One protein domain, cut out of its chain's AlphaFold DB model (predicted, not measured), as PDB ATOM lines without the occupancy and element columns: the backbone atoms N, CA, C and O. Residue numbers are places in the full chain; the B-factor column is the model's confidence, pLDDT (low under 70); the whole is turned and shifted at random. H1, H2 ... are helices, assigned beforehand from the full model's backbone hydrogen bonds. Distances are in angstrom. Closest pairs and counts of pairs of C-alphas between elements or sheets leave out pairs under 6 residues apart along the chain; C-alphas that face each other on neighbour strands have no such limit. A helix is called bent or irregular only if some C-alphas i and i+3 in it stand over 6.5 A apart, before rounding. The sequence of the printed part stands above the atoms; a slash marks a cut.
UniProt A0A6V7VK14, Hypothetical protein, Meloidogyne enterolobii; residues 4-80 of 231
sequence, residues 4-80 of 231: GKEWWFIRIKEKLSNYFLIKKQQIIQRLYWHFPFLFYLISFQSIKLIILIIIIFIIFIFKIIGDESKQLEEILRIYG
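This is residues 4 to 80 of the 231 residues of the protein "Hypothetical protein" of Meloidogyne enterolobii (UniProt A0A6V7VK14). What does one see first? Two long helices, H1 then H2, fold back on each other through a tight link and make a rod with few contacts between them. How large is it? The printed part has 77 residues, is all helix, and is extended, with a radius of gyration of the C-alphas of 17.8 A and spans of 59 by 20 by 19 A.

How do the helices stand? H1, residues 4 to 42, and H2, residues 47 to 79, run opposite ways at a shallow tilt of 30 degrees. Do they touch? They are close but not clearly touching; their closest C-alphas, those of Ile 42 and Ile 50, are 7.4 A apart. Are the backbones regular? In H2 every O i to N i+4 pair is within hydrogen-bond range, in H1 28 of 35.

Where is H1? It begins at C-alpha 4 (19.302, 32.768, 27.490), spans 54.2 A, and is irregular, with C-alphas 33 and 36 7.2 A apart and a kink of 49 degrees near residue 34. Where is H2? It spans 48.1 A and ends at C-alpha 79 (14.552, 21.032, 14.839).

Is there a cut? The printed part has no cut. Where is confidence low? Residues under 70 include 4 to 13 and 34 to 45.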
ATOM      1  N   GLY A   4      19.240  33.587  28.713       50.16
ATOM      2  CA  GLY A   4      19.302  32.768  27.490       50.16
ATOM      3  C   GLY A   4      18.040  32.800  26.619       50.16
ATOM      4  O   GLY A   4      18.127  32.614  25.409       50.16
ATOM      5  N   LYS A   5      16.861  33.035  27.213       50.19
ATOM      6  CA  LYS A   5      15.576  32.957  26.492       50.19
ATOM      7  C   LYS A   5      15.263  34.218  25.684       50.19
ATOM      8  O   LYS A   5      14.676  34.120  24.616       50.19
ATOM      9  N   GLU A   6      15.680  35.385  26.155       59.78
ATOM     10  CA  GLU A   6      15.353  36.665  25.513       59.78
ATOM     11  C   GLU A   6      16.159  36.880  24.221       59.78
ATOM     12  O   GLU A   6      15.603  37.215  23.176       59.78
ATOM     13  N   TRP A   7      17.445  36.517  24.239       59.31
ATOM     14  CA  TRP A   7      18.306  36.502  23.051       59.31
ATOM     15  C   TRP A   7      17.832  35.530  21.962       59.31
ATOM     16  O   TRP A   7      18.060  35.760  20.772       59.31
ATOM     17  N   TRP A   8      17.150  34.454  22.357       56.62
ATOM     18  CA  TRP A   8      16.584  33.471  21.437       56.62
ATOM     19  C   TRP A   8      15.411  34.051  20.632       56.62
ATOM     20  O   TRP A   8      15.384  33.927  19.406       56.62
ATOM     21  N   PHE A   9      14.500  34.779  21.287       60.44
ATOM     22  CA  PHE A   9      13.385  35.452  20.609       60.44
ATOM     23  C   PHE A   9      13.852  36.541  19.635       60.44
ATOM     24  O   PHE A   9      13.280  36.676  18.552       60.44
ATOM     25  N   ILE A  10      14.904  37.285  19.987       69.56
ATOM     26  CA  ILE A  10      15.462  38.339  19.127       69.56
ATOM     27  C   ILE A  10      16.051  37.735  17.842       69.56
ATOM     28  O   ILE A  10      15.686  38.161  16.746       69.56
ATOM     29  N   ARG A  11      16.863  36.671  17.942       68.69
ATOM     30  CA  ARG A  11      17.423  35.992  16.753       68.69
ATOM     31  C   ARG A  11      16.363  35.362  15.858       68.69
ATOM     32  O   ARG A  11      16.526  35.347  14.639       68.69
ATOM     33  N   ILE A  12      15.293  34.824  16.444       66.00
ATOM     34  CA  ILE A  12      14.172  34.283  15.668       66.00
ATOM     35  C   ILE A  12      13.466  35.404  14.912       66.00
ATOM     36  O   ILE A  12      13.229  35.250  13.716       66.00
ATOM     37  N   LYS A  13      13.200  36.548  15.556       68.81
ATOM     38  CA  LYS A  13      12.611  37.713  14.881       68.81
ATOM     39  C   LYS A  13      13.472  38.205  13.714       68.81
ATOM     40  O   LYS A  13      12.926  38.463  12.645       68.81
ATOM     41  N   GLU A  14      14.793  38.273  13.872       71.44
ATOM     42  CA  GLU A  14      15.703  38.686  12.791       71.44
ATOM     43  C   GLU A  14      15.748  37.681  11.630       71.44
ATOM     44  O   GLU A  14      15.634  38.075  10.467       71.44
ATOM     45  N   LYS A  15      15.855  36.374  11.919       68.81
ATOM     46  CA  LYS A  15      15.824  35.331  10.877       68.81
ATOM     47  C   LYS A  15      14.493  35.318  10.128       68.81
ATOM     48  O   LYS A  15      14.493  35.186   8.906       68.81
ATOM     49  N   LEU A  16      13.382  35.474  10.848       65.62
ATOM     50  CA  LEU A  16      12.052  35.590  10.253       65.62
ATOM     51  C   LEU A  16      11.978  36.819   9.348       65.62
ATOM     52  O   LEU A  16      11.576  36.687   8.198       65.62
ATOM     53  N   SER A  17      12.433  37.979   9.826       72.19
ATOM     54  CA  SER A  17      12.451  39.224   9.049       72.19
ATOM     55  C   SER A  17      13.208  39.069   7.724       72.19
ATOM     56  O   SER A  17      12.660  39.359   6.660       72.19
ATOM     57  N   ASN A  18      14.423  38.507   7.758       69.06
ATOM     58  CA  ASN A  18      15.232  38.287   6.553       69.06
ATOM     59  C   ASN A  18      14.622  37.248   5.601       69.06
ATOM     60  O   ASN A  18      14.642  37.442   4.384       69.06
ATOM     61  N   TYR A  19      14.040  36.167   6.130       72.31
ATOM     62  CA  TYR A  19      13.329  35.178   5.316       72.31
ATOM     63  C   TYR A  19      12.121  35.806   4.603       72.31
ATOM     64  O   TYR A  19      11.975  35.654   3.387       72.31
ATOM     65  N   PHE A  20      11.303  36.573   5.331       70.88
ATOM     66  CA  PHE A  20      10.165  37.292   4.758       70.88
ATOM     67  C   PHE A  20      10.607  38.319   3.710       70.88
ATOM     68  O   PHE A  20       9.921  38.467   2.701       70.88
ATOM     69  N   LEU A  21      11.757  38.977   3.886       74.38
ATOM     70  CA  LEU A  21      12.291  39.940   2.918       74.38
ATOM     71  C   LEU A  21      12.641  39.278   1.571       74.38
ATOM     72  O   LEU A  21      12.191  39.741   0.521       74.38
ATOM     73  N   ILE A  22      13.387  38.166   1.599       73.75
ATOM     74  CA  ILE A  22      13.801  37.427   0.390       73.75
ATOM     75  C   ILE A  22      12.576  36.841  -0.328       73.75
ATOM     76  O   ILE A  22      12.443  36.945  -1.549       73.75
ATOM     77  N   LYS A  23      11.628  36.271   0.425       71.12
ATOM     78  CA  LYS A  23      10.379  35.729  -0.132       71.12
ATOM     79  C   LYS A  23       9.468  36.814  -0.700       71.12
ATOM     80  O   LYS A  23       8.900  36.619  -1.772       71.12
ATOM     81  N   LYS A  24       9.374  37.975  -0.043       75.31
ATOM     82  CA  LYS A  24       8.637  39.142  -0.551       75.31
ATOM     83  C   LYS A  24       9.182  39.580  -1.910       75.31
ATOM     84  O   LYS A  24       8.389  39.820  -2.814       75.31
ATOM     85  N   GLN A  25      10.505  39.603  -2.096       79.56
ATOM     86  CA  GLN A  25      11.115  39.903  -3.398       79.56
ATOM     87  C   GLN A  25      10.751  38.867  -4.476       79.56
ATOM     88  O   GLN A  25      10.387  39.254  -5.584       79.56
ATOM     89  N   GLN A  26      10.756  37.567  -4.154       76.12
ATOM     90  CA  GLN A  26      10.356  36.512  -5.099       76.12
ATOM     91  C   GLN A  26       8.868  36.580  -5.483       76.12
ATOM     92  O   GLN A  26       8.515  36.367  -6.643       76.12
ATOM     93  N   ILE A  27       7.987  36.890  -4.525       74.06
ATOM     94  CA  ILE A  27       6.549  37.063  -4.775       74.06
ATOM     95  C   ILE A  27       6.306  38.307  -5.637       74.06
ATOM     96  O   ILE A  27       5.571  38.216  -6.616       74.06
ATOM     97  N   ILE A  28       6.958  39.436  -5.331       74.38
ATOM     98  CA  ILE A  28       6.870  40.661  -6.143       74.38
ATOM     99  C   ILE A  28       7.319  40.387  -7.580       74.38
ATOM    100  O   ILE A  28       6.616  40.777  -8.507       74.38
ATOM    101  N   GLN A  29       8.427  39.661  -7.777       78.62
ATOM    102  CA  GLN A  29       8.878  39.271  -9.115       78.62
ATOM    103  C   GLN A  29       7.830  38.424  -9.848       78.62
ATOM    104  O   GLN A  29       7.504  38.737 -10.987       78.62
ATOM    105  N   ARG A  30       7.245  37.401  -9.208       73.88
ATOM    106  CA  ARG A  30       6.185  36.582  -9.831       73.88
ATOM    107  C   ARG A  30       4.932  37.390 -10.168       73.88
ATOM    108  O   ARG A  30       4.345  37.175 -11.221       73.88
ATOM    109  N   LEU A  31       4.536  38.324  -9.306       69.88
ATOM    110  CA  LEU A  31       3.388  39.195  -9.559       69.88
ATOM    111  C   LEU A  31       3.647  40.143 -10.734       69.88
ATOM    112  O   LEU A  31       2.750  40.344 -11.547       69.88
ATOM    113  N   TYR A  32       4.874  40.651 -10.881       76.81
ATOM    114  CA  TYR A  32       5.257  41.530 -11.990       76.81
ATOM    115  C   TYR A  32       5.079  40.866 -13.366       76.81
ATOM    116  O   TYR A  32       4.628  41.519 -14.303       76.81
ATOM    117  N   TRP A  33       5.349  39.560 -13.479       71.88
ATOM    118  CA  TRP A  33       5.153  38.800 -14.725       71.88
ATOM    119  C   TRP A  33       3.678  38.595 -15.101       71.88
ATOM    120  O   TRP A  33       3.365  38.429 -16.277       71.88
ATOM    121  N   HIS A  34       2.760  38.633 -14.133       67.19
ATOM    122  CA  HIS A  34       1.323  38.436 -14.369       67.19
ATOM    123  C   HIS A  34       0.522  39.750 -14.431       67.19
ATOM    124  O   HIS A  34      -0.629  39.753 -14.868       67.19
ATOM    125  N   PHE A  35       1.125  40.876 -14.041       64.19
ATOM    126  CA  PHE A  35       0.479  42.191 -13.981       64.19
ATOM    127  C   PHE A  35       0.019  42.787 -15.332       64.19
ATOM    128  O   PHE A  35      -1.029  43.438 -15.339       64.19
ATOM    129  N   PRO A  36       0.690  42.557 -16.483       67.31
ATOM    130  CA  PRO A  36       0.217  43.074 -17.773       67.31
ATOM    131  C   PRO A  36      -1.172  42.543 -18.167       67.31
ATOM    132  O   PRO A  36      -1.954  43.249 -18.798       67.31
ATOM    133  N   PHE A  37      -1.514  41.326 -17.733       62.72
ATOM    134  CA  PHE A  37      -2.813  40.698 -18.003       62.72
ATOM    135  C   PHE A  37      -3.962  41.331 -17.197       62.72
ATOM    136  O   PHE A  37      -5.098  41.392 -17.667       62.72
ATOM    137  N   LEU A  38      -3.667  41.845 -15.997       60.84
ATOM    138  CA  LEU A  38      -4.640  42.512 -15.122       60.84
ATOM    139  C   LEU A  38      -5.037  43.900 -15.644       60.84
ATOM    140  O   LEU A  38      -6.202  44.272 -15.536       60.84
ATOM    141  N   PHE A  39      -4.110  44.637 -16.265       62.91
ATOM    142  CA  PHE A  39      -4.405  45.951 -16.851       62.91
ATOM    143  C   PHE A  39      -5.371  45.876 -18.041       62.91
ATOM    144  O   PHE A  39      -6.204  46.764 -18.208       62.91
ATOM    145  N   TYR A  40      -5.318  44.798 -18.831       61.78
ATOM    146  CA  TYR A  40      -6.199  44.627 -19.989       61.78
ATOM    147  C   TYR A  40      -7.664  44.376 -19.579       61.78
ATOM    148  O   TYR A  40      -8.588  44.905 -20.196       61.78
ATOM    149  N   LEU A  41      -7.886  43.644 -18.480       57.28
ATOM    150  CA  LEU A  41      -9.221  43.302 -17.965       57.28
ATOM    151  C   LEU A  41      -9.953  44.476 -17.287       57.28
ATOM    152  O   LEU A  41     -11.183  44.497 -17.262       57.28
ATOM    153  N   ILE A  42      -9.221  45.472 -16.775       58.31
ATOM    154  CA  ILE A  42      -9.791  46.640 -16.076       58.31
ATOM    155  C   ILE A  42     -10.535  47.585 -17.039       58.31
ATOM    156  O   ILE A  42     -11.427  48.313 -16.612       58.31
ATOM    157  N   SER A  43     -10.248  47.529 -18.343       57.22
ATOM    158  CA  SER A  43     -10.856  48.424 -19.339       57.22
ATOM    159  C   SER A  43     -12.347  48.160 -19.637       57.22
ATOM    160  O   SER A  43     -12.989  49.008 -20.249       57.22
ATOM    161  N   PHE A  44     -12.923  47.037 -19.179       56.78
ATOM    162  CA  PHE A  44     -14.289  46.619 -19.553       56.78
ATOM    163  C   PHE A  44     -15.167  46.079 -18.410       56.78
ATOM    164  O   PHE A  44     -16.302  45.667 -18.652       56.78
ATOM    165  N   GLN A  45     -14.692  46.061 -17.161       60.59
ATOM    166  CA  GLN A  45     -15.408  45.408 -16.058       60.59
ATOM    167  C   GLN A  45     -15.990  46.392 -15.038       60.59
ATOM    168  O   GLN A  45     -15.372  47.383 -14.663       60.59
ATOM    169  N   SER A  46     -17.200  46.091 -14.553       80.62
ATOM    170  CA  SER A  46     -17.849  46.866 -13.490       80.62
ATOM    171  C   SER A  46     -17.005  46.878 -12.206       80.62
ATOM    172  O   SER A  46     -16.396  45.871 -11.844       80.62
ATOM    173  N   ILE A  47     -17.022  47.996 -11.470       81.50
ATOM    174  CA  ILE A  47     -16.300  48.194 -10.192       81.50
ATOM    175  C   ILE A  47     -16.491  47.009  -9.221       81.50
ATOM    176  O   ILE A  47     -15.556  46.610  -8.528       81.50
ATOM    177  N   LYS A  48     -17.679  46.386  -9.214       84.56
ATOM    178  CA  LYS A  48     -18.000  45.215  -8.379       84.56
ATOM    179  C   LYS A  48     -17.094  44.006  -8.654       84.56
ATOM    180  O   LYS A  48     -16.715  43.311  -7.715       84.56
ATOM    181  N   LEU A  49     -16.730  43.765  -9.912       83.88
ATOM    182  CA  LEU A  49     -15.896  42.626 -10.303       83.88
ATOM    183  C   LEU A  49     -14.425  42.840  -9.916       83.88
ATOM    184  O   LEU A  49     -13.780  41.909  -9.440       83.88
ATOM    185  N   ILE A  50     -13.932  44.079 -10.001       83.06
ATOM    186  CA  ILE A  50     -12.586  44.445  -9.532       83.06
ATOM    187  C   ILE A  50     -12.461  44.200  -8.021       83.06
ATOM    188  O   ILE A  50     -11.501  43.570  -7.576       83.06
ATOM    189  N   ILE A  51     -13.454  44.630  -7.230       87.38
ATOM    190  CA  ILE A  51     -13.469  44.401  -5.776       87.38
ATOM    191  C   ILE A  51     -13.458  42.899  -5.456       87.38
ATOM    192  O   ILE A  51     -12.696  42.463  -4.594       87.38
ATOM    193  N   LEU A  52     -14.245  42.091  -6.176       89.38
ATOM    194  CA  LEU A  52     -14.281  40.640  -5.981       89.38
ATOM    195  C   LEU A  52     -12.917  39.984  -6.254       89.38
ATOM    196  O   LEU A  52     -12.462  39.167  -5.455       89.38
ATOM    197  N   ILE A  53     -12.242  40.367  -7.344       87.94
ATOM    198  CA  ILE A  53     -10.909  39.851  -7.696       87.94
ATOM    199  C   ILE A  53      -9.886  40.205  -6.609       87.94
ATOM    200  O   ILE A  53      -9.103  39.345  -6.204       87.94
ATOM    201  N   ILE A  54      -9.922  41.438  -6.090       89.88
ATOM    202  CA  ILE A  54      -9.039  41.872  -4.998       89.88
ATOM    203  C   ILE A  54      -9.280  41.034  -3.736       89.88
ATOM    204  O   ILE A  54      -8.318  40.565  -3.130       89.88
ATOM    205  N   ILE A  55     -10.539  40.788  -3.357       93.56
ATOM    206  CA  ILE A  55     -10.875  39.964  -2.185       93.56
ATOM    207  C   ILE A  55     -10.349  38.533  -2.356       93.56
ATOM    208  O   ILE A  55      -9.695  38.012  -1.451       93.56
ATOM    209  N   ILE A  56     -10.577  37.908  -3.516       93.19
ATOM    210  CA  ILE A  56     -10.080  36.555  -3.813       93.19
ATOM    211  C   ILE A  56      -8.551  36.514  -3.734       93.19
ATOM    212  O   ILE A  56      -7.987  35.603  -3.125       93.19
ATOM    213  N   PHE A  57      -7.876  37.515  -4.301       89.38
ATOM    214  CA  PHE A  57      -6.422  37.615  -4.260       89.38
ATOM    215  C   PHE A  57      -5.898  37.767  -2.825       89.38
ATOM    216  O   PHE A  57      -4.963  37.068  -2.438       89.38
ATOM    217  N   ILE A  58      -6.531  38.607  -2.002       91.94
ATOM    218  CA  ILE A  58      -6.182  38.774  -0.584       91.94
ATOM    219  C   ILE A  58      -6.341  37.449   0.176       91.94
ATOM    220  O   ILE A  58      -5.416  37.038   0.877       91.94
ATOM    221  N   ILE A  59      -7.467  36.747   0.003       91.31
ATOM    222  CA  ILE A  59      -7.708  35.435   0.630       91.31
ATOM    223  C   ILE A  59      -6.627  34.431   0.210       91.31
ATOM    224  O   ILE A  59      -6.088  33.706   1.050       91.31
ATOM    225  N   PHE A  60      -6.275  34.406  -1.077       87.88
ATOM    226  CA  PHE A  60      -5.230  33.533  -1.604       87.88
ATOM    227  C   PHE A  60      -3.857  33.831  -0.981       87.88
ATOM    228  O   PHE A  60      -3.174  32.909  -0.534       87.88
ATOM    229  N   ILE A  61      -3.482  35.110  -0.870       85.69
ATOM    230  CA  ILE A  61      -2.239  35.536  -0.214       85.69
ATOM    231  C   ILE A  61      -2.231  35.144   1.271       85.69
ATOM    232  O   ILE A  61      -1.245  34.568   1.733       85.69
ATOM    233  N   PHE A  62      -3.319  35.377   2.014       85.25
ATOM    234  CA  PHE A  62      -3.411  34.974   3.424       85.25
ATOM    235  C   PHE A  62      -3.289  33.461   3.608       85.25
ATOM    236  O   PHE A  62      -2.628  33.016   4.548       85.25
ATOM    237  N   LYS A  63      -3.867  32.666   2.701       87.44
ATOM    238  CA  LYS A  63      -3.732  31.207   2.724       87.44
ATOM    239  C   LYS A  63      -2.281  30.770   2.508       87.44
ATOM    240  O   LYS A  63      -1.776  29.975   3.293       87.44
ATOM    241  N   ILE A  64      -1.595  31.335   1.510       81.25
ATOM    242  CA  ILE A  64      -0.173  31.049   1.254       81.25
ATOM    243  C   ILE A  64       0.686  31.400   2.473       81.25
ATOM    244  O   ILE A  64       1.496  30.585   2.909       81.25
ATOM    245  N   ILE A  65       0.499  32.593   3.044       81.06
ATOM    246  CA  ILE A  65       1.267  33.043   4.214       81.06
ATOM    247  C   ILE A  65       0.995  32.135   5.423       81.06
ATOM    248  O   ILE A  65       1.929  31.772   6.139       81.06
ATOM    249  N   GLY A  66      -0.266  31.751   5.641       83.00
ATOM    250  CA  GLY A  66      -0.669  30.872   6.738       83.00
ATOM    251  C   GLY A  66      -0.109  29.452   6.631       83.00
ATOM    252  O   GLY A  66       0.227  28.849   7.649       83.00
ATOM    253  N   ASP A  67       0.027  28.913   5.420       78.94
ATOM    254  CA  ASP A  67       0.630  27.594   5.218       78.94
ATOM    255  C   ASP A  67       2.156  27.630   5.412       78.94
ATOM    256  O   ASP A  67       2.721  26.721   6.028       78.94
ATOM    257  N   GLU A  68       2.838  28.690   4.960       75.94
ATOM    258  CA  GLU A  68       4.285  28.845   5.173       75.94
ATOM    259  C   GLU A  68       4.647  29.070   6.649       75.94
ATOM    260  O   GLU A  68       5.624  28.491   7.135       75.94
ATOM    261  N   SER A  69       3.863  29.863   7.389       76.88
ATOM    262  CA  SER A  69       4.119  30.107   8.815       76.88
ATOM    263  C   SER A  69       3.997  28.826   9.641       76.88
ATOM    264  O   SER A  69       4.873  28.545  10.460       76.88
ATOM    265  N   LYS A  70       2.990  27.990   9.355       78.62
ATOM    266  CA  LYS A  70       2.817  26.672   9.985       78.62
ATOM    267  C   LYS A  70       3.986  25.734   9.703       78.62
ATOM    268  O   LYS A  70       4.427  25.029  10.607       78.62
ATOM    269  N   GLN A  71       4.508  25.722   8.473       75.00
ATOM    270  CA  GLN A  71       5.687  24.911   8.142       75.00
ATOM    271  C   GLN A  71       6.922  25.371   8.915       75.00
ATOM    272  O   GLN A  71       7.659  24.545   9.449       75.00
ATOM    273  N   LEU A  72       7.146  26.681   9.006       73.62
ATOM    274  CA  LEU A  72       8.293  27.227   9.722       73.62
ATOM    275  C   LEU A  72       8.201  26.996  11.234       73.62
ATOM    276  O   LEU A  72       9.204  26.663  11.864       73.62
ATOM    277  N   GLU A  73       7.010  27.111  11.812       75.94
ATOM    278  CA  GLU A  73       6.764  26.784  13.215       75.94
ATOM    279  C   GLU A  73       6.976  25.288  13.485       75.94
ATOM    280  O   GLU A  73       7.626  24.928  14.463       75.94
ATOM    281  N   GLU A  74       6.529  24.404  12.585       75.81
ATOM    282  CA  GLU A  74       6.804  22.966  12.660       75.81
ATOM    283  C   GLU A  74       8.314  22.676  12.599       75.81
ATOM    284  O   GLU A  74       8.830  21.915  13.421       75.81
ATOM    285  N   ILE A  75       9.044  23.315  11.680       71.25
ATOM    286  CA  ILE A  75      10.506  23.213  11.560       71.25
ATOM    287  C   ILE A  75      11.187  23.676  12.853       71.25
ATOM    288  O   ILE A  75      11.998  22.942  13.417       71.25
ATOM    289  N   LEU A  76      10.856  24.868  13.355       77.06
ATOM    290  CA  LEU A  76      11.444  25.414  14.580       77.06
ATOM    291  C   LEU A  76      11.102  24.552  15.799       77.06
ATOM    292  O   LEU A  76      11.968  24.319  16.641       77.06
ATOM    293  N   ARG A  77       9.880  24.016  15.869       76.38
ATOM    294  CA  ARG A  77       9.439  23.124  16.945       76.38
ATOM    295  C   ARG A  77      10.194  21.797  16.939       76.38
ATOM    296  O   ARG A  77      10.592  21.325  17.999       76.38
ATOM    297  N   ILE A  78      10.374  21.178  15.771       72.00
ATOM    298  CA  ILE A  78      10.999  19.850  15.663       72.00
ATOM    299  C   ILE A  78      12.529  19.953  15.726       72.00
ATOM    300  O   ILE A  78      13.189  19.112  16.339       72.00
ATOM    301  N   TYR A  79      13.112  20.967  15.088       77.38
ATOM    302  CA  TYR A  79      14.552  21.032  14.839       77.38
ATOM    303  C   TYR A  79      15.276  22.076  15.705       77.38
ATOM    304  O   TYR A  79      16.469  21.901  15.989       77.38
ATOM    305  N   GLY A  80      14.573  23.106  16.187       81.94
ATOM    306  CA  GLY A  80      15.148  24.222  16.945       81.94
ATOM    307  C   GLY A  80      16.124  25.048  16.104       81.94
ATOM    308  O   GLY A  80      15.939  25.202  14.901       81.94
TER     309      GLY A  80